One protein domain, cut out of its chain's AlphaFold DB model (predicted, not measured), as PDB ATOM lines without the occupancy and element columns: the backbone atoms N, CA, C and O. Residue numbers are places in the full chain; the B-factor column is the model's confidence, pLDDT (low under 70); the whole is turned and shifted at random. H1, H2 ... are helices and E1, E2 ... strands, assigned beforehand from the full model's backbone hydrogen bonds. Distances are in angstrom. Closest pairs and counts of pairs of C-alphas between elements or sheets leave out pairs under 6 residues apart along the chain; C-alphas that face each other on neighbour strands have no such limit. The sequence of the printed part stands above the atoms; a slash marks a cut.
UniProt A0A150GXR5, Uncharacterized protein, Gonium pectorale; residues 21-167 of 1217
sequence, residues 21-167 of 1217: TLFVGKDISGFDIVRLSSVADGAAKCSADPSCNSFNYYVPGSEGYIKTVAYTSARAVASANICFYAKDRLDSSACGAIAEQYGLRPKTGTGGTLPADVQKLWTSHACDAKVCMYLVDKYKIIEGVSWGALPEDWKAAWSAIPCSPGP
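This is residues 21 to 167 of the 1217 residues of an uncharacterized protein of Gonium pectorale (UniProt A0A150GXR5). Two lobes follow each other along an elongated, loose model: first a strongly twisted five-stranded sheet with H1 packed over one face and the other face bare, then a loose cluster of four short helices, H2 to H5, with long loops. Residues 88 to 91 join the lobes. The printed part has 147 residues, with five named helices and five named strands in the order E1 E2 H1 E3 E4 E5 H2 H3 H4 H5. The sheet runs E1 E5 E3 E4 E2, all antiparallel, and the class is mixed, helices and strands. The radius of gyration of the C-alphas is 18.7 A and the spans are 57 by 32 by 24 A.

Edge strand E1, residues 21 to 28, bends by 112 degrees at residue 25, and its antiparallel neighbour E5, residues 76 to 87, bends by 142 degrees at residue 79; N 23 and O 84 are 2.8 A apart, within hydrogen-bond range. E5 is also the neighbour of E3, residues 54 to 58, with N 57 and O 83 at 2.8 A. E3 and E4, residues 63 to 67, form a hairpin, with N 58 and O 63 at 2.8 A. E4 pairs with the other edge strand, E2, residues 32 to 36, with N 36 and O 64 at 2.7 A. H1, residues 39 to 48, is on the sheet at a height of 7.9 A, over E4 and, only just, over E3, on which 3 of its C-alphas fall; it runs along the strands, at 21 degrees to E4 on the local plane. E2, H1 and E3 make a split strand-helix-strand unit, two strands running the same way with E4 between them, and its crossover is right-handed; with H1 on one face, the sheet makes two layers. H2, residues 92 to 101, and H4, residues 127 to 139, touch about perpendicular at 90 degrees, the closest C-alphas being those of Ser 92 and Lys 130, 4.7 A apart. H3, residues 116 to 124, is close to H2 but not clearly touching, with the C-alphas of Cys 95 and Trp 122 closest at 7.2 A. H5, residues 152 to 160, is close to H4 but not clearly touching, with the C-alphas of Cys 132 and Trp 158 closest at 7.4 A. Every O i to N i+4 pair is within hydrogen-bond range in H1, H2 and H3, against 7 of 9 in H4 and 3 of 5 in H5.

E1 begins at C-alpha 21 (266.867, 214.348, 219.377) and E5, 15.0 A long, ends at C-alpha 87 (265.800, 212.320, 213.167). H1 measures 14.2 A, H2 14.0 A and H4, the longest helix, 17.4 A. H5 ends at C-alpha 160 (271.878, 183.930, 222.326).

The C-alphas farthest apart, of Pro 60 and Val 145, are 59.6 A apart. The printed part has no cut. The links H2 to H3 and H4 to H5 are long. The mean pLDDT of the printed part is 84.9; residue 89, residues 107 to 113 and residues 162 to 167 are under 70.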
ATOM      1  N   THR A  21     265.926 213.802 218.393       93.12
ATOM      2  CA  THR A  21     266.867 214.348 219.377       93.12
ATOM      3  C   THR A  21     267.032 215.861 219.185       93.12
ATOM      4  O   THR A  21     267.449 216.331 218.122       93.12
ATOM      5  N   LEU A  22     266.722 216.626 220.235       95.12
ATOM      6  CA  LEU A  22     266.776 218.090 220.267       95.12
ATOM      7  C   LEU A  22     268.160 218.614 220.695       95.12
ATOM      8  O   LEU A  22     268.669 218.268 221.759       95.12
ATOM      9  N   PHE A  23     268.698 219.554 219.919       93.94
ATOM     10  CA  PHE A  23     269.895 220.338 220.212       93.94
ATOM     11  C   PHE A  23     269.528 221.831 220.244       93.94
ATOM     12  O   PHE A  23     269.128 222.414 219.236       93.94
ATOM     13  N   VAL A  24     269.644 222.458 221.417       94.38
ATOM     14  CA  VAL A  24     269.294 223.874 221.637       94.38
ATOM     15  C   VAL A  24     270.500 224.771 221.357       94.38
ATOM     16  O   VAL A  24     271.613 224.462 221.782       94.38
ATOM     17  N   GLY A  25     270.296 225.901 220.671       93.06
ATOM     18  CA  GLY A  25     271.362 226.874 220.397       93.06
ATOM     19  C   GLY A  25     272.382 226.394 219.359       93.06
ATOM     20  O   GLY A  25     273.521 226.871 219.333       93.06
ATOM     21  N   LYS A  26     272.000 225.418 218.531       92.44
ATOM     22  CA  LYS A  26     272.837 224.775 217.514       92.44
ATOM     23  C   LYS A  26     272.121 224.753 216.171       92.44
ATOM     24  O   LYS A  26     270.904 224.631 216.126       92.44
ATOM     25  N   ASP A  27     272.893 224.814 215.094       93.12
ATOM     26  CA  ASP A  27     272.435 224.491 213.741       93.12
ATOM     27  C   ASP A  27     273.542 223.757 212.968       93.12
ATOM     28  O   ASP A  27     274.707 223.759 213.378       93.12
ATOM     29  N   ILE A  28     273.186 223.119 211.855       88.50
ATOM     30  CA  ILE A  28     274.127 222.436 210.962       88.50
ATOM     31  C   ILE A  28     273.981 222.967 209.538       88.50
ATOM     32  O   ILE A  28     272.887 223.015 208.963       88.50
ATOM     33  N   SER A  29     275.128 223.306 208.949       75.69
ATOM     34  CA  SER A  29     275.246 223.644 207.536       75.69
ATOM     35  C   SER A  29     274.967 222.416 206.659       75.69
ATOM     36  O   SER A  29     275.572 221.349 206.794       75.69
ATOM     37  N   GLY A  30     274.012 222.568 205.748       76.50
ATOM     38  CA  GLY A  30     273.516 221.513 204.872       76.50
ATOM     39  C   GLY A  30     272.520 222.076 203.866       76.50
ATOM     40  O   GLY A  30     272.251 223.274 203.867       76.50
ATOM     41  N   PHE A  31     271.983 221.216 203.003       80.75
ATOM     42  CA  PHE A  31     270.950 221.623 202.054       80.75
ATOM     43  C   PHE A  31     269.593 221.678 202.755       80.75
ATOM     44  O   PHE A  31     269.041 220.636 203.118       80.75
ATOM     45  N   ASP A  32     269.090 222.896 202.929       90.75
ATOM     46  CA  ASP A  32     267.725 223.184 203.358       90.75
ATOM     47  C   ASP A  32     266.764 222.864 202.198       90.75
ATOM     48  O   ASP A  32     266.866 223.455 201.124       90.75
ATOM     49  N   ILE A  33     265.873 221.883 202.381       85.12
ATOM     50  CA  ILE A  33     265.044 221.324 201.292       85.12
ATOM     51  C   ILE A  33     263.677 222.016 201.206       85.12
ATOM     52  O   ILE A  33     263.216 222.382 200.128       85.12
ATOM     53  N   VAL A  34     263.002 222.163 202.352       91.38
ATOM     54  CA  VAL A  34     261.615 222.651 202.456       91.38
ATOM     55  C   VAL A  34     261.470 223.501 203.714       91.38
ATOM     56  O   VAL A  34     261.887 223.086 204.797       91.38
ATOM     57  N   ARG A  35     260.848 224.677 203.565       94.19
ATOM     58  CA  ARG A  35     260.565 225.628 204.653       94.19
ATOM     59  C   ARG A  35     259.449 225.119 205.574       94.19
ATOM     60  O   ARG A  35     258.499 224.457 205.134       94.19
ATOM     61  N   LEU A  36     259.559 225.463 206.849       95.50
ATOM     62  CA  LEU A  36     258.704 225.016 207.943       95.50
ATOM     63  C   LEU A  36     257.958 226.179 208.589       95.50
ATOM     64  O   LEU A  36     258.552 227.231 208.811       95.50
ATOM     65  N   SER A  37     256.689 225.961 208.933       93.62
ATOM     66  CA  SER A  37     255.838 226.914 209.669       93.62
ATOM     67  C   SER A  37     255.761 226.637 211.173       93.62
ATOM     68  O   SER A  37     255.274 227.464 211.938       93.62
ATOM     69  N   SER A  38     256.193 225.453 211.612       95.25
ATOM     70  CA  SER A  38     256.245 225.060 213.022       95.25
ATOM     71  C   SER A  38     257.186 223.873 213.232       95.25
ATOM     72  O   SER A  38     257.549 223.170 212.288       95.25
ATOM     73  N   VAL A  39     257.531 223.589 214.491       95.25
ATOM     74  CA  VAL A  39     258.270 222.369 214.861       95.25
ATOM     75  C   VAL A  39     257.475 221.093 214.525       95.25
ATOM     76  O   VAL A  39     258.065 220.097 214.113       95.25
ATOM     77  N   ALA A  40     256.143 221.123 214.639       95.50
ATOM     78  CA  ALA A  40     255.279 219.988 214.296       95.50
ATOM     79  C   ALA A  40     255.213 219.741 212.777       95.50
ATOM     80  O   ALA A  40     255.287 218.599 212.332       95.50
ATOM     81  N   ASP A  41     255.149 220.812 211.980       95.94
ATOM     82  CA  ASP A  41     255.285 220.772 210.518       95.94
ATOM     83  C   ASP A  41     256.669 220.233 210.101       95.94
ATOM     84  O   ASP A  41     256.769 219.404 209.198       95.94
ATOM     85  N   GLY A  42     257.726 220.609 210.834       95.31
ATOM     86  CA  GLY A  42     259.067 220.030 210.713       95.31
ATOM     87  C   GLY A  42     259.107 218.527 210.940       95.31
ATOM     88  O   GLY A  42     259.592 217.787 210.082       95.31
ATOM     89  N   ALA A  43     258.538 218.069 212.054       95.88
ATOM     90  CA  ALA A  43     258.447 216.653 212.388       95.88
ATOM     91  C   ALA A  43     257.645 215.865 211.339       95.88
ATOM     92  O   ALA A  43     258.082 214.800 210.909       95.88
ATOM     93  N   ALA A  44     256.510 216.402 210.877       95.25
ATOM     94  CA  ALA A  44     255.660 215.767 209.872       95.25
ATOM     95  C   ALA A  44     256.366 215.651 208.509       95.25
ATOM     96  O   ALA A  44     256.533 214.543 207.997       95.25
ATOM     97  N   LYS A  45     256.849 216.771 207.951       95.69
ATOM     98  CA  LYS A  45     257.574 216.799 206.668       95.69
ATOM     99  C   LYS A  45     258.833 215.943 206.715       95.69
ATOM    100  O   LYS A  45     259.051 215.130 205.822       95.69
ATOM    101  N   CYS A  46     259.636 216.073 207.770       95.06
ATOM    102  CA  CYS A  46     260.858 215.292 207.900       95.06
ATOM    103  C   CYS A  46     260.590 213.804 208.167       95.06
ATOM    104  O   CYS A  46     261.462 212.989 207.887       95.06
ATOM    105  N   SER A  47     259.422 213.413 208.691       91.69
ATOM    106  CA  SER A  47     259.048 211.995 208.819       91.69
ATOM    107  C   SER A  47     258.607 211.409 207.478       91.69
ATOM    108  O   SER A  47     259.035 210.305 207.142       91.69
ATOM    109  N   ALA A  48     257.810 212.162 206.712       89.94
ATOM    110  CA  ALA A  48     257.307 211.767 205.397       89.94
ATOM    111  C   ALA A  48     258.403 211.714 204.315       89.94
ATOM    112  O   ALA A  48     258.358 210.848 203.448       89.94
ATOM    113  N   ASP A  49     259.398 212.604 204.372       88.19
ATOM    114  CA  ASP A  49     260.541 212.612 203.454       88.19
ATOM    115  C   ASP A  49     261.570 211.515 203.834       88.19
ATOM    116  O   ASP A  49     262.169 211.569 204.923       88.19
ATOM    117  N   PRO A  50     261.837 210.519 202.959       84.25
ATOM    118  CA  PRO A  50     262.836 209.483 203.217       84.25
ATOM    119  C   PRO A  50     264.272 210.019 203.308       84.25
ATOM    120  O   PRO A  50     265.088 209.416 204.013       84.25
ATOM    121  N   SER A  51     264.562 211.131 202.620       85.56
ATOM    122  CA  SER A  51     265.870 211.794 202.532       85.56
ATOM    123  C   SER A  51     266.146 212.766 203.682       85.56
ATOM    124  O   SER A  51     267.305 213.104 203.937       85.56
ATOM    125  N   CYS A  52     265.108 213.193 204.410       92.56
ATOM    126  CA  CYS A  52     265.283 214.054 205.569       92.56
ATOM    127  C   CYS A  52     265.909 213.294 206.744       92.56
ATOM    128  O   CYS A  52     265.392 212.257 207.182       92.56
ATOM    129  N   ASN A  53     266.994 213.859 207.281       92.94
ATOM    130  CA  ASN A  53     267.740 213.337 208.430       92.94
ATOM    131  C   ASN A  53     267.760 214.306 209.626       92.94
ATOM    132  O   ASN A  53     268.102 213.902 210.738       92.94
ATOM    133  N   SER A  54     267.383 215.571 209.433       95.69
ATOM    134  CA  SER A  54     267.186 216.543 210.513       95.69
ATOM    135  C   SER A  54     266.333 217.729 210.060       95.69
ATOM    136  O   SER A  54     266.085 217.900 208.868       95.69
ATOM    137  N   PHE A  55     265.901 218.576 210.991       97.31
ATOM    138  CA  PHE A  55     265.359 219.896 210.673       97.31
ATOM    139  C   PHE A  55     265.762 220.940 211.721       97.31
ATOM    140  O   PHE A  55     266.050 220.595 212.866       97.31
ATOM    141  N   ASN A  56     265.791 222.218 211.344       96.50
ATOM    142  CA  ASN A  56     265.991 223.336 212.270       96.50
ATOM    143  C   ASN A  56     264.711 224.185 212.398       96.50
ATOM    144  O   ASN A  56     263.807 224.095 211.569       96.50
ATOM    145  N   TYR A  57     264.618 224.990 213.458       96.94
ATOM    146  CA  TYR A  57     263.530 225.947 213.670       96.94
ATOM    147  C   TYR A  57     264.003 227.150 214.494       96.94
ATOM    148  O   TYR A  57     264.559 226.990 215.581       96.94
ATOM    149  N   TYR A  58     263.768 228.357 213.985       94.56
ATOM    150  CA  TYR A  58     264.146 229.631 214.585       94.56
ATOM    151  C   TYR A  58     262.981 230.208 215.401       94.56
ATOM    152  O   TYR A  58     261.987 230.709 214.866       94.56
ATOM    153  N   VAL A  59     263.114 230.139 216.727       88.38
ATOM    154  CA  VAL A  59     262.044 230.423 217.703       88.38
ATOM    155  C   VAL A  59     261.456 231.847 217.618       88.38
ATOM    156  O   VAL A  59     260.248 231.978 217.837       88.38
ATOM    157  N   PRO A  60     262.225 232.914 217.304       84.25
ATOM    158  CA  PRO A  60     261.677 234.266 217.176       84.25
ATOM    159  C   PRO A  60     260.919 234.493 215.861       84.25
ATOM    160  O   PRO A  60     259.918 235.203 215.859       84.25
ATOM    161  N   GLY A  61     261.387 233.904 214.753       77.88
ATOM    162  CA  GLY A  61     260.818 234.119 213.414       77.88
ATOM    163  C   GLY A  61     259.651 233.198 213.056       77.88
ATOM    164  O   GLY A  61     258.901 233.508 212.142       77.88
ATOM    165  N   SER A  62     259.463 232.098 213.793       85.19
ATOM    166  CA  SER A  62     258.480 231.040 213.491       85.19
ATOM    167  C   SER A  62     258.722 230.308 212.162       85.19
ATOM    168  O   SER A  62     257.790 229.836 211.516       85.19
ATOM    169  N   GLU A  63     259.989 230.196 211.760       92.38
ATOM    170  CA  GLU A  63     260.402 229.565 210.505       92.38
ATOM    171  C   GLU A  63     261.510 228.537 210.735       92.38
ATOM    172  O   GLU A  63     262.299 228.653 211.671       92.38
ATOM    173  N   GLY A  64     261.610 227.543 209.859       94.19
ATOM    174  CA  GLY A  64     262.670 226.536 209.890       94.19
ATOM    175  C   GLY A  64     262.827 225.822 208.553       94.19
ATOM    176  O   GLY A  64     262.112 226.140 207.603       94.19
ATOM    177  N   TYR A  65     263.724 224.843 208.485       96.38
ATOM    178  CA  TYR A  65     263.981 224.056 207.279       96.38
ATOM    179  C   TYR A  65     264.268 222.588 207.601       96.38
ATOM    180  O   TYR A  65     265.004 222.282 208.543       96.38
ATOM    181  N   ILE A  66     263.729 221.671 206.789       95.81
ATOM    182  CA  ILE A  66     264.203 220.277 206.767       95.81
ATOM    183  C   ILE A  66     265.543 220.182 206.032       95.81
ATOM    184  O   ILE A  66     265.780 220.931 205.084       95.81
ATOM    185  N   LYS A  67     266.400 219.246 206.445       94.56
ATOM    186  CA  LYS A  67     267.782 219.092 205.977       94.56
ATOM    187  C   LYS A  67     268.093 217.634 205.621       94.56
ATOM    188  O   LYS A  67     267.762 216.699 206.358       94.56
ATOM    189  N   THR A  68     268.828 217.438 204.525       90.44
ATOM    190  CA  THR A  68     269.329 216.110 204.098       90.44
ATOM    191  C   THR A  68     270.441 215.553 204.993       90.44
ATOM    192  O   THR A  68     270.742 214.361 204.941       90.44
ATOM    193  N   VAL A  69     271.078 216.390 205.817       82.75
ATOM    194  CA  VAL A  69     272.228 216.006 206.652       82.75
ATOM    195  C   VAL A  69     271.801 215.508 208.035       82.75
ATOM    196  O   VAL A  69     270.916 216.078 208.668       82.75
ATOM    197  N   ALA A  70     272.447 214.446 208.515       84.12
ATOM    198  CA  ALA A  70     272.316 213.974 209.894       84.12
ATOM    199  C   ALA A  70     273.157 214.828 210.863       84.12
ATOM    200  O   ALA A  70     274.100 215.514 210.450       84.12
ATOM    201  N   TYR A  71     272.844 214.765 212.161       82.50
ATOM    202  CA  TYR A  71     273.610 215.491 213.174       82.50
ATOM    203  C   TYR A  71     275.028 214.937 213.337       82.50
ATOM    204  O   TYR A  71     275.232 213.736 213.487       82.50
ATOM    205  N   THR A  72     276.010 215.836 213.376       77.50
ATOM    206  CA  THR A  72     277.383 215.544 213.806       77.50
ATOM    207  C   THR A  72     277.917 216.738 214.590       77.50
ATOM    208  O   THR A  72     277.771 217.881 214.156       77.50
ATOM    209  N   SER A  73     278.571 216.493 215.728       72.12
ATOM    210  CA  SER A  73     279.171 217.550 216.559       72.12
ATOM    211  C   SER A  73     280.175 218.403 215.777       72.12
ATOM    212  O   SER A  73     280.172 219.624 215.904       72.12
ATOM    213  N   ALA A  74     280.950 217.778 214.885       73.75
ATOM    214  CA  ALA A  74     281.914 218.431 213.996       73.75
ATOM    215  C   ALA A  74     281.301 219.376 212.935       73.75
ATOM    216  O   ALA A  74     282.046 220.029 212.208       73.75
ATOM    217  N   ARG A  75     279.966 219.453 212.813       78.44
ATOM    218  CA  ARG A  75     279.262 220.421 211.947       78.44
ATOM    219  C   ARG A  75     278.311 221.353 212.711       78.44
ATOM    220  O   ARG A  75     277.659 222.184 212.084       78.44
ATOM    221  N   ALA A  76     278.207 221.209 214.035       85.12
ATOM    222  CA  ALA A  76     277.215 221.889 214.868       85.12
ATOM    223  C   ALA A  76     277.666 223.304 215.281       85.12
ATOM    224  O   ALA A  76     278.230 223.520 216.363       85.12
ATOM    225  N   VAL A  77     277.379 224.277 214.416       87.94
ATOM    226  CA  VAL A  77     277.638 225.706 214.646       87.94
ATOM    227  C   VAL A  77     276.754 226.209 215.793       87.94
ATOM    228  O   VAL A  77     275.605 225.791 215.937       87.94
ATOM    229  N   ALA A  78     277.281 227.097 216.639       89.12
ATOM    230  CA  ALA A  78     276.470 227.785 217.642       89.12
ATOM    231  C   ALA A  78     275.559 228.818 216.960       89.12
ATOM    232  O   ALA A  78     276.047 229.688 216.244       89.12
ATOM    233  N   SER A  79     274.248 228.726 217.184       91.06
ATOM    234  CA  SER A  79     273.266 229.657 216.621       91.06
ATOM    235  C   SER A  79     272.191 229.980 217.651       91.06
ATOM    236  O   SER A  79     271.393 229.122 218.040       91.06
ATOM    237  N   ALA A  80     272.198 231.218 218.143       86.50
ATOM    238  CA  ALA A  80     271.266 231.663 219.169       86.50
ATOM    239  C   ALA A  80     269.817 231.628 218.651       86.50
ATOM    240  O   ALA A  80     269.517 232.073 217.545       86.50
ATOM    241  N   ASN A  81     268.906 231.137 219.492       90.94
ATOM    242  CA  ASN A  81     267.472 231.009 219.209       90.94
ATOM    243  C   ASN A  81     267.082 230.007 218.094       90.94
ATOM    244  O   ASN A  81     265.919 230.001 217.682       90.94
ATOM    245  N   ILE A  82     267.997 229.134 217.644       93.88
ATOM    246  CA  ILE A  82     267.654 227.948 216.839       93.88
ATOM    247  C   ILE A  82     267.491 226.708 217.733       93.88
ATOM    248  O   ILE A  82     268.291 226.444 218.634       93.88
ATOM    249  N   CYS A  83     266.448 225.935 217.438       95.81
ATOM    250  CA  CYS A  83     266.247 224.558 217.871       95.81
ATOM    251  C   CYS A  83     266.558 223.625 216.695       95.81
ATOM    252  O   CYS A  83     265.955 223.774 215.631       95.81
ATOM    253  N   PHE A  84     267.454 222.658 216.872       96.19
ATOM    254  CA  PHE A  84     267.782 221.662 215.852       96.19
ATOM    255  C   PHE A  84     267.305 220.274 216.283       96.19
ATOM    256  O   PHE A  84     267.494 219.879 217.429       96.19
ATOM    257  N   TYR A  85     266.707 219.530 215.359       96.81
ATOM    258  CA  TYR A  85     266.038 218.255 215.596       96.81
ATOM    259  C   TYR A  85     266.643 217.195 214.675       96.81
ATOM    260  O   TYR A  85     266.366 217.169 213.475       96.81
ATOM    261  N   ALA A  86     267.490 216.321 215.215       93.81
ATOM    262  CA  ALA A  86     268.034 215.186 214.474       93.81
ATOM    263  C   ALA A  86     267.008 214.049 214.453       93.81
ATOM    264  O   ALA A  86     266.459 213.725 215.496       93.81
ATOM    265  N   LYS A  87     266.743 213.442 213.292       91.00
ATOM    266  CA  LYS A  87     265.800 212.320 213.167       91.00
ATOM    267  C   LYS A  87     266.396 211.085 213.837       91.00
ATOM    268  O   LYS A  87     267.503 210.678 213.481       91.00
ATOM    269  N   ASP A  88     265.670 210.470 214.765       77.75
ATOM    270  CA  ASP A  88     266.178 209.346 215.555       77.75
ATOM    271  C   ASP A  88     266.213 208.055 214.712       77.75
ATOM    272  O   ASP A  88     265.316 207.208 214.737       77.75
ATOM    273  N   ARG A  89     267.274 207.911 213.912       69.00
ATOM    274  CA  ARG A  89     267.587 206.721 213.111       69.00
ATOM    275  C   ARG A  89     268.968 206.187 213.484       69.00
ATOM    276  O   ARG A  89     269.950 206.450 212.798       69.00
ATOM    277  N   LEU A  90     269.027 205.365 214.533       77.00
ATOM    278  CA  LEU A  90     270.144 204.431 214.679       77.00
ATOM    279  C   LEU A  90     270.043 203.369 213.575       77.00
ATOM    280  O   LEU A  90     269.080 202.591 213.539       77.00
ATOM    281  N   ASP A  91     271.015 203.351 212.668       82.44
ATOM    282  CA  ASP A  91     271.240 202.252 211.728       82.44
ATOM    283  C   ASP A  91     272.012 201.098 212.409       82.44
ATOM    284  O   ASP A  91     272.219 201.098 213.626       82.44
ATOM    285  N   SER A  92     272.416 200.079 211.645       84.00
ATOM    286  CA  SER A  92     273.235 198.981 212.177       84.00
ATOM    287  C   SER A  92     274.600 199.454 212.679       84.00
ATOM    288  O   SER A  92     275.045 198.984 213.724       84.00
ATOM    289  N   SER A  93     275.235 200.418 212.007       83.31
ATOM    290  CA  SER A  93     276.527 200.986 212.409       83.31
ATOM    291  C   SER A  93     276.435 201.709 213.754       83.31
ATOM    292  O   SER A  93     277.235 201.457 214.652       83.31
ATOM    293  N   ALA A  94     275.412 202.544 213.937       83.31
ATOM    294  CA  ALA A  94     275.187 203.307 215.157       83.31
ATOM    295  C   ALA A  94     274.747 202.415 216.333       83.31
ATOM    296  O   ALA A  94     275.281 202.554 217.433       83.31
ATOM    297  N   CYS A  95     273.847 201.447 216.107       87.94
ATOM    298  CA  CYS A  95     273.523 200.432 217.116       87.94
ATOM    299  C   CYS A  95     274.762 199.604 217.507       87.94
ATOM    300  O   CYS A  95     274.989 199.365 218.690       87.94
ATOM    301  N   GLY A  96     275.591 199.207 216.536       88.44
ATOM    302  CA  GLY A  96     276.845 198.489 216.770       88.44
ATOM    303  C   GLY A  96     277.869 199.294 217.569       88.44
ATOM    304  O   GLY A  96     278.441 198.783 218.528       88.44
ATOM    305  N   ALA A  97     278.043 200.576 217.240       85.56
ATOM    306  CA  ALA A  97     278.924 201.483 217.972       85.56
ATOM    307  C   ALA A  97     278.490 201.661 219.437       85.56
ATOM    308  O   ALA A  97     279.333 201.596 220.329       85.56
ATOM    309  N   ILE A  98     277.185 201.804 219.706       85.38
ATOM    310  CA  ILE A  98     276.643 201.836 221.078       85.38
ATOM    311  C   ILE A  98     276.894 200.495 221.787       85.38
ATOM    312  O   ILE A  98     277.281 200.478 222.957       85.38
ATOM    313  N   ALA A  99     276.732 199.371 221.084       89.62
ATOM    314  CA  ALA A  99     276.951 198.044 221.649       89.62
ATOM    315  C   ALA A  99     278.414 197.805 222.062       89.62
ATOM    316  O   ALA A  99     278.687 197.172 223.081       89.62
ATOM    317  N   GLU A 100     279.368 198.343 221.306       88.50
ATOM    318  CA  GLU A 100     280.787 198.287 221.656       88.50
ATOM    319  C   GLU A 100     281.158 199.296 222.745       88.50
ATOM    320  O   GLU A 100     281.810 198.915 223.716       88.50
ATOM    321  N   GLN A 101     280.693 200.545 222.637       89.94
ATOM    322  CA  GLN A 101     280.978 201.619 223.595       89.94
ATOM    323  C   GLN A 101     280.523 201.277 225.022       89.94
ATOM    324  O   GLN A 101     281.244 201.559 225.976       89.94
ATOM    325  N   TYR A 102     279.339 200.675 225.168       87.75
ATOM    326  CA  TYR A 102     278.750 200.331 226.467       87.75
ATOM    327  C   TYR A 102     278.894 198.841 226.823       87.75
ATOM    328  O   TYR A 102     278.279 198.376 227.781       87.75
ATOM    329  N   GLY A 103     279.692 198.075 226.066       87.38
ATOM    330  CA  GLY A 103     279.934 196.651 226.333       87.38
ATOM    331  C   GLY A 103     278.686 195.763 226.233       87.38
ATOM    332  O   GLY A 103     278.653 194.683 226.818       87.38
ATOM    333  N   LEU A 104     277.653 196.202 225.510       87.00
ATOM    334  CA  LEU A 104     276.377 195.500 225.430       87.00
ATOM    335  C   LEU A 104     276.527 194.199 224.647       87.00
ATOM    336  O   LEU A 104     277.077 194.158 223.544       87.00
ATOM    337  N   ARG A 105     275.994 193.128 225.224       86.81
ATOM    338  CA  ARG A 105     275.878 191.809 224.611       86.81
ATOM    339  C   ARG A 105     274.394 191.438 224.680       86.81
ATOM    340  O   ARG A 105     273.888 191.143 225.763       86.81
ATOM    341  N   PRO A 106     273.641 191.574 223.575       77.31
ATOM    342  CA  PRO A 106     272.192 191.430 223.634       77.31
ATOM    343  C   PRO A 106     271.780 190.036 224.125       77.31
ATOM    344  O   PRO A 106     272.407 189.034 223.789       77.31
ATOM    345  N   LYS A 107     270.730 189.985 224.953       68.88
ATOM    346  CA  LYS A 107     270.207 188.785 225.640       68.88
ATOM    347  C   LYS A 107     271.142 188.031 226.607       68.88
ATOM    348  O   LYS A 107     270.651 187.117 227.263       68.88
ATOM    349  N   THR A 108     272.406 188.410 226.828       67.62
ATOM    350  CA  THR A 108     273.297 187.680 227.770       67.62
ATOM    351  C   THR A 108     273.055 187.987 229.258       67.62
ATOM    352  O   THR A 108     273.890 187.662 230.098       67.62
ATOM    353  N   GLY A 109     271.948 188.648 229.615       57.16
ATOM    354  CA  GLY A 109     271.588 189.010 230.996       57.16
ATOM    355  C   GLY A 109     272.418 190.148 231.607       57.16
ATOM    356  O   GLY A 109     271.898 190.917 232.410       57.16
ATOM    357  N   THR A 110     273.667 190.326 231.171       54.41
ATOM    358  CA  THR A 110     274.558 191.440 231.527       54.41
ATOM    359  C   THR A 110     274.153 192.740 230.828       54.41
ATOM    360  O   THR A 110     274.919 193.329 230.063       54.41
ATOM    361  N   GLY A 111     272.941 193.213 231.118       53.97
ATOM    362  CA  GLY A 111     272.604 194.625 230.994       53.97
ATOM    363  C   GLY A 111     273.416 195.405 232.022       53.97
ATOM    364  O   GLY A 111     272.951 195.625 233.137       53.97
ATOM    365  N   GLY A 112     274.649 195.774 231.659       60.28
ATOM    366  CA  GLY A 112     275.455 196.719 232.431       60.28
ATOM    367  C   GLY A 112     274.707 198.041 232.622       60.28
ATOM    368  O   GLY A 112     273.704 198.288 231.951       60.28
ATOM    369  N   THR A 113     275.178 198.889 233.538       67.12
ATOM    370  CA  THR A 113     274.509 200.141 233.935       67.12
ATOM    371  C   THR A 113     274.469 201.169 232.802       67.12
ATOM    372  O   THR A 113     275.243 202.126 232.771       67.12
ATOM    373  N   LEU A 114     273.554 200.955 231.859       74.06
ATOM    374  CA  LEU A 114     273.200 201.896 230.817       74.06
ATOM    375  C   LEU A 114     272.564 203.137 231.449       74.06
ATOM    376  O   LEU A 114     271.639 203.002 232.254       74.06
ATOM    377  N   PRO A 115     272.984 204.344 231.040       86.31
ATOM    378  CA  PRO A 115     272.171 205.536 231.214       86.31
ATOM    379  C   PRO A 115     270.761 205.291 230.648       86.31
ATOM    380  O   PRO A 115     270.604 204.694 229.577       86.31
ATOM    381  N   ALA A 116     269.723 205.687 231.388       80.75
ATOM    382  CA  ALA A 116     268.336 205.314 231.080       80.75
ATOM    383  C   ALA A 116     267.842 205.875 229.731       80.75
ATOM    384  O   ALA A 116     266.979 205.286 229.079       80.75
ATOM    385  N   ASP A 117     268.419 206.987 229.285       77.25
ATOM    386  CA  ASP A 117     268.282 207.559 227.949       77.25
ATOM    387  C   ASP A 117     268.886 206.651 226.865       77.25
ATOM    388  O   ASP A 117     268.206 206.361 225.882       77.25
ATOM    389  N   VAL A 118     270.094 206.112 227.066       78.50
ATOM    390  CA  VAL A 118     270.727 205.165 226.128       78.50
ATOM    391  C   VAL A 118     269.974 203.828 226.102       78.50
ATOM    392  O   VAL A 118     269.783 203.262 225.028       78.50
ATOM    393  N   GLN A 119     269.463 203.344 227.239       84.12
ATOM    394  CA  GLN A 119     268.607 202.147 227.278       84.12
ATOM    395  C   GLN A 119     267.279 202.365 226.531       84.12
ATOM    396  O   GLN A 119     266.834 201.498 225.770       84.12
ATOM    397  N   LYS A 120     266.655 203.536 226.712       80.88
ATOM    398  CA  LYS A 120     265.440 203.931 225.990       80.88
ATOM    399  C   LYS A 120     265.697 204.008 224.485       80.88
ATOM    400  O   LYS A 120     264.925 203.421 223.733       80.88
ATOM    401  N   LEU A 121     266.792 204.650 224.073       79.50
ATOM    402  CA  LEU A 121     267.237 204.785 222.682       79.50
ATOM    403  C   LEU A 121     267.513 203.415 222.033       79.50
ATOM    404  O   LEU A 121     267.046 203.125 220.932       79.50
ATOM    405  N   TRP A 122     268.224 202.532 222.736       86.88
ATOM    406  CA  TRP A 122     268.498 201.164 222.289       86.88
ATOM    407  C   TRP A 122     267.211 200.395 221.967       86.88
ATOM    408  O   TRP A 122     267.080 199.774 220.905       86.88
ATOM    409  N   THR A 123     266.241 200.485 222.880       83.12
ATOM    410  CA  THR A 123     264.947 199.803 222.773       83.12
ATOM    411  C   THR A 123     264.074 200.432 221.684       83.12
ATOM    412  O   THR A 123     263.524 199.711 220.853       83.12
ATOM    413  N   SER A 124     263.988 201.768 221.614       79.31
ATOM    414  CA  SER A 124     263.154 202.481 220.632       79.31
ATOM    415  C   SER A 124     263.607 202.295 219.185       79.31
ATOM    416  O   SER A 124     262.802 202.468 218.271       79.31
ATOM    417  N   HIS A 125     264.867 201.917 218.957       80.38
ATOM    418  CA  HIS A 125     265.396 201.646 217.619       80.38
ATOM    419  C   HIS A 125     265.621 200.164 217.315       80.38
ATOM    420  O   HIS A 125     266.183 199.866 216.258       80.38
ATOM    421  N   ALA A 126     265.152 199.251 218.177       84.56
ATOM    422  CA  ALA A 126     265.283 197.800 218.019       84.56
ATOM    423  C   ALA A 126     266.735 197.357 217.732       84.56
ATOM    424  O   ALA A 126     266.995 196.549 216.834       84.56
ATOM    425  N   CYS A 127     267.697 197.923 218.471       85.94
ATOM    426  CA  CYS A 127     269.117 197.720 218.185       85.94
ATOM    427  C   CYS A 127     269.566 196.253 218.282       85.94
ATOM    428  O   CYS A 127     270.445 195.864 217.518       85.94
ATOM    429  N   ASP A 128     268.916 195.421 219.108       83.88
ATOM    430  CA  ASP A 128     269.197 193.979 219.219       83.88
ATOM    431  C   ASP A 128     269.226 193.263 217.854       83.88
ATOM    432  O   ASP A 128     270.117 192.458 217.593       83.88
ATOM    433  N   ALA A 129     268.283 193.584 216.958       81.12
ATOM    434  CA  ALA A 129     268.213 192.992 215.620       81.12
ATOM    435  C   ALA A 129     269.210 193.636 214.639       81.12
ATOM    436  O   ALA A 129     269.810 192.960 213.802       81.12
ATOM    437  N   LYS A 130     269.424 194.953 214.753       88.06
ATOM    438  CA  LYS A 130     270.344 195.712 213.887       88.06
ATOM    439  C   LYS A 130     271.813 195.373 214.142       88.06
ATOM    440  O   LYS A 130     272.620 195.427 213.213       88.06
ATOM    441  N   VAL A 131     272.155 194.972 215.367       90.56
ATOM    442  CA  VAL A 131     273.497 194.497 215.726       90.56
ATOM    443  C   VAL A 131     273.873 193.218 214.976       90.56
ATOM    444  O   VAL A 131     275.026 193.107 214.575       90.56
ATOM    445  N   CYS A 132     272.938 192.311 214.657       87.69
ATOM    446  CA  CYS A 132     273.251 191.158 213.797       87.69
ATOM    447  C   CYS A 132     273.862 191.616 212.453       87.69
ATOM    448  O   CYS A 132     274.911 191.121 212.046       87.69
ATOM    449  N   MET A 133     273.277 192.627 211.793       84.44
ATOM    450  CA  MET A 133     273.815 193.163 210.532       84.44
ATOM    451  C   MET A 133     275.179 193.847 210.705       84.44
ATOM    452  O   MET A 133     276.043 193.712 209.840       84.44
ATOM    453  N   TYR A 134     275.391 194.552 211.821       92.00
ATOM    454  CA  TYR A 134     276.686 195.155 212.150       92.00
ATOM    455  C   TYR A 134     277.786 194.106 212.303       92.00
ATOM    456  O   TYR A 134     278.864 194.251 211.732       92.00
ATOM    457  N   LEU A 135     277.510 193.031 213.045       90.69
ATOM    458  CA  LEU A 135     278.482 191.973 213.296       90.69
ATOM    459  C   LEU A 135     278.810 191.197 212.010       90.69
ATOM    460  O   LEU A 135     279.980 190.891 211.779       90.69
ATOM    461  N   VAL A 136     277.823 190.960 211.134       88.62
ATOM    462  CA  VAL A 136     278.052 190.379 209.797       88.62
ATOM    463  C   VAL A 136     278.994 191.251 208.972       88.62
ATOM    464  O   VAL A 136     279.999 190.738 208.480       88.62
ATOM    465  N   ASP A 137     278.728 192.554 208.832       85.06
ATOM    466  CA  ASP A 137     279.583 193.394 207.989       85.06
ATOM    467  C   ASP A 137     280.955 193.667 208.621       85.06
ATOM    468  O   ASP A 137     281.972 193.573 207.937       85.06
ATOM    469  N   LYS A 138     281.029 193.942 209.925       91.75
ATOM    470  CA  LYS A 138     282.300 194.252 210.588       91.75
ATOM    471  C   LYS A 138     283.233 193.048 210.663       91.75
ATOM    472  O   LYS A 138     284.418 193.174 210.358       91.75
ATOM    473  N   TYR A 139     282.708 191.889 211.059       92.25
ATOM    474  CA  TYR A 139     283.513 190.699 211.334       92.25
ATOM    475  C   TYR A 139     283.481 189.657 210.211       92.25
ATOM    476  O   TYR A 139     284.195 188.662 210.301       92.25
ATOM    477  N   LYS A 140     282.715 189.893 209.136       89.00
ATOM    478  CA  LYS A 140     282.568 188.997 207.973       89.00
ATOM    479  C   LYS A 140     282.115 187.587 208.371       89.00
ATOM    480  O   LYS A 140     282.628 186.587 207.871       89.00
ATOM    481  N   ILE A 141     281.144 187.530 209.285       88.56
ATOM    482  CA  ILE A 141     280.467 186.294 209.691       88.56
ATOM    483  C   ILE A 141     279.734 185.712 208.478       88.56
ATOM    484  O   ILE A 141     279.026 186.427 207.771       88.56
ATOM    485  N   ILE A 142     279.865 184.403 208.277       82.06
ATOM    486  CA  ILE A 142     279.037 183.622 207.358       82.06
ATOM    487  C   ILE A 142     278.321 182.587 208.221       82.06
ATOM    488  O   ILE A 142     278.937 181.620 208.671       82.06
ATOM    489  N   GLU A 143     277.045 182.827 208.514       74.50
ATOM    490  CA  GLU A 143     276.272 182.019 209.460       74.50
ATOM    491  C   GLU A 143     276.313 180.522 209.100       74.50
ATOM    492  O   GLU A 143     276.186 180.145 207.936       74.50
ATOM    493  N   GLY A 144     276.567 179.666 210.095       77.81
ATOM    494  CA  GLY A 144     276.723 178.217 209.907       77.81
ATOM    495  C   GLY A 144     278.003 177.762 209.185       77.81
ATOM    496  O   GLY A 144     278.250 176.561 209.128       77.81
ATOM    497  N   VAL A 145     278.834 178.677 208.665       84.31
ATOM    498  CA  VAL A 145     280.033 178.350 207.864       84.31
ATOM    499  C   VAL A 145     281.325 178.882 208.490       84.31
ATOM    500  O   VAL A 145     282.306 178.148 208.586       84.31
ATOM    501  N   SER A 146     281.365 180.148 208.920       87.00
ATOM    502  CA  SER A 146     282.520 180.704 209.633       87.00
ATOM    503  C   SER A 146     282.160 181.915 210.492       87.00
ATOM    504  O   SER A 146     281.370 182.770 210.096       87.00
ATOM    505  N   TRP A 147     282.834 182.046 211.633       89.94
ATOM    506  CA  TRP A 147     282.745 183.220 212.505       89.94
ATOM    507  C   TRP A 147     283.488 184.456 211.972       89.94
ATOM    508  O   TRP A 147     283.462 185.503 212.616       89.94
ATOM    509  N   GLY A 148     284.172 184.351 210.826       93.75
ATOM    510  CA  GLY A 148     285.052 185.402 210.319       93.75
ATOM    511  C   GLY A 148     286.090 185.817 211.368       93.75
ATOM    512  O   GLY A 148     286.841 184.981 211.867       93.75
ATOM    513  N   ALA A 149     286.101 187.101 211.719       93.62
ATOM    514  CA  ALA A 149     286.951 187.692 212.754       93.62
ATOM    515  C   ALA A 149     286.209 187.988 214.079       93.62
ATOM    516  O   ALA A 149     286.691 188.803 214.867       93.62
ATOM    517  N   LEU A 150     285.030 187.397 214.319       93.25
ATOM    518  CA  LEU A 150     284.201 187.710 215.490       93.25
ATOM    519  C   LEU A 150     284.893 187.282 216.804       93.25
ATOM    520  O   LEU A 150     285.217 186.097 216.943       93.25
ATOM    521  N   PRO A 151     285.091 188.194 217.779       92.81
ATOM    522  CA  PRO A 151     285.675 187.858 219.077       92.81
ATOM    523  C   PRO A 151     284.847 186.828 219.859       92.81
ATOM    524  O   PRO A 151     283.630 186.736 219.695       92.81
ATOM    525  N   GLU A 152     285.501 186.050 220.725       87.00
ATOM    526  CA  GLU A 152     284.880 184.899 221.401       87.00
ATOM    527  C   GLU A 152     283.680 185.285 222.286       87.00
ATOM    528  O   GLU A 152     282.666 184.586 222.292       87.00
ATOM    529  N   ASP A 153     283.746 186.434 222.965       82.12
ATOM    530  CA  ASP A 153     282.659 186.975 223.792       82.12
ATOM    531  C   ASP A 153     281.420 187.353 222.961       82.12
ATOM    532  O   ASP A 153     280.280 187.218 223.413       82.12
ATOM    533  N   TRP A 154     281.626 187.762 221.708       88.25
ATOM    534  CA  TRP A 154     280.551 188.068 220.771       88.25
ATOM    535  C   TRP A 154     279.911 186.826 220.137       88.25
ATOM    536  O   TRP A 154     278.745 186.898 219.755       88.25
ATOM    537  N   LYS A 155     280.598 185.676 220.061       91.19
ATOM    538  CA  LYS A 155     280.001 184.421 219.550       91.19
ATOM    539  C   LYS A 155     278.911 183.882 220.479       91.19
ATOM    540  O   LYS A 155     277.888 183.380 220.006       91.19
ATOM    541  N   ALA A 156     279.099 184.037 221.791       84.25
ATOM    542  CA  ALA A 156     278.083 183.714 222.790       84.25
ATOM    543  C   ALA A 156     276.850 184.619 222.639       84.25
ATOM    544  O   ALA A 156     275.726 184.123 222.600       84.25
ATOM    545  N   ALA A 157     277.057 185.930 222.456       82.44
ATOM    546  CA  ALA A 157     275.973 186.873 222.181       82.44
ATOM    547  C   ALA A 157     275.248 186.548 220.862       82.44
ATOM    548  O   ALA A 157     274.028 186.435 220.858       82.44
ATOM    549  N   TRP A 158     275.976 186.303 219.766       85.75
ATOM    550  CA  TRP A 158     275.396 185.903 218.476       85.75
ATOM    551  C   TRP A 158     274.521 184.647 218.594       85.75
ATOM    552  O   TRP A 158     273.458 184.590 217.992       85.75
ATOM    553  N   SER A 159     274.944 183.662 219.391       83.25
ATOM    554  CA  SER A 159     274.189 182.420 219.613       83.25
ATOM    555  C   SER A 159     272.974 182.596 220.540       83.25
ATOM    556  O   SER A 159     272.031 181.811 220.468       83.25
ATOM    557  N   ALA A 160     272.984 183.605 221.419       77.88
ATOM    558  CA  ALA A 160     271.878 183.930 222.326       77.88
ATOM    559  C   ALA A 160     270.825 184.860 221.687       77.88
ATOM    560  O   ALA A 160     269.652 184.865 222.081       77.88
ATOM    561  N   ILE A 161     271.227 185.652 220.692       77.56
ATOM    562  CA  ILE A 161     270.329 186.430 219.841       77.56
ATOM    563  C   ILE A 161     269.743 185.495 218.774       77.56
ATOM    564  O   ILE A 161     270.480 184.728 218.163       77.56
ATOM    565  N   PRO A 162     268.441 185.580 218.454       69.00
ATOM    566  CA  PRO A 162     267.895 184.934 217.266       69.00
ATOM    567  C   PRO A 162     268.313 185.707 215.998       69.00
ATOM    568  O   PRO A 162     267.469 186.263 215.302       69.00
ATOM    569  N   CYS A 163     269.613 185.746 215.676       68.12
ATOM    570  CA  CYS A 163     270.137 186.322 214.425       68.12
ATOM    571  C   CYS A 163     269.821 185.448 213.185       68.12
ATOM    572  O   CYS A 163     270.408 185.660 212.129       68.12
ATOM    573  N   SER A 164     268.899 184.482 213.302       49.62
ATOM    574  CA  SER A 164     268.683 183.382 212.361       49.62
ATOM    575  C   SER A 164     267.191 183.118 212.094       49.62
ATOM    576  O   SER A 164     266.436 182.913 213.050       49.62
ATOM    577  N   PRO A 165     266.743 183.040 210.829       45.91
ATOM    578  CA  PRO A 165     267.210 183.801 209.679       45.91
ATOM    579  C   PRO A 165     266.258 184.968 209.368       45.91
ATOM    580  O   PRO A 165     265.031 184.828 209.356       45.91
ATOM    581  N   GLY A 166     266.824 186.128 209.021       48.47
ATOM    582  CA  GLY A 166     266.055 187.188 208.362       48.47
ATOM    583  C   GLY A 166     265.525 186.722 206.989       48.47
ATOM    584  O   GLY A 166     266.118 185.822 206.386       48.47
ATOM    585  N   PRO A 167     264.446 187.317 206.433       47.25
ATOM    586  CA  PRO A 167     263.748 186.752 205.266       47.25
ATOM    587  C   PRO A 167     264.559 186.601 203.966       47.25
ATOM    588  O   PRO A 167     264.090 185.926 203.054       47.25
TER     589      PRO A 167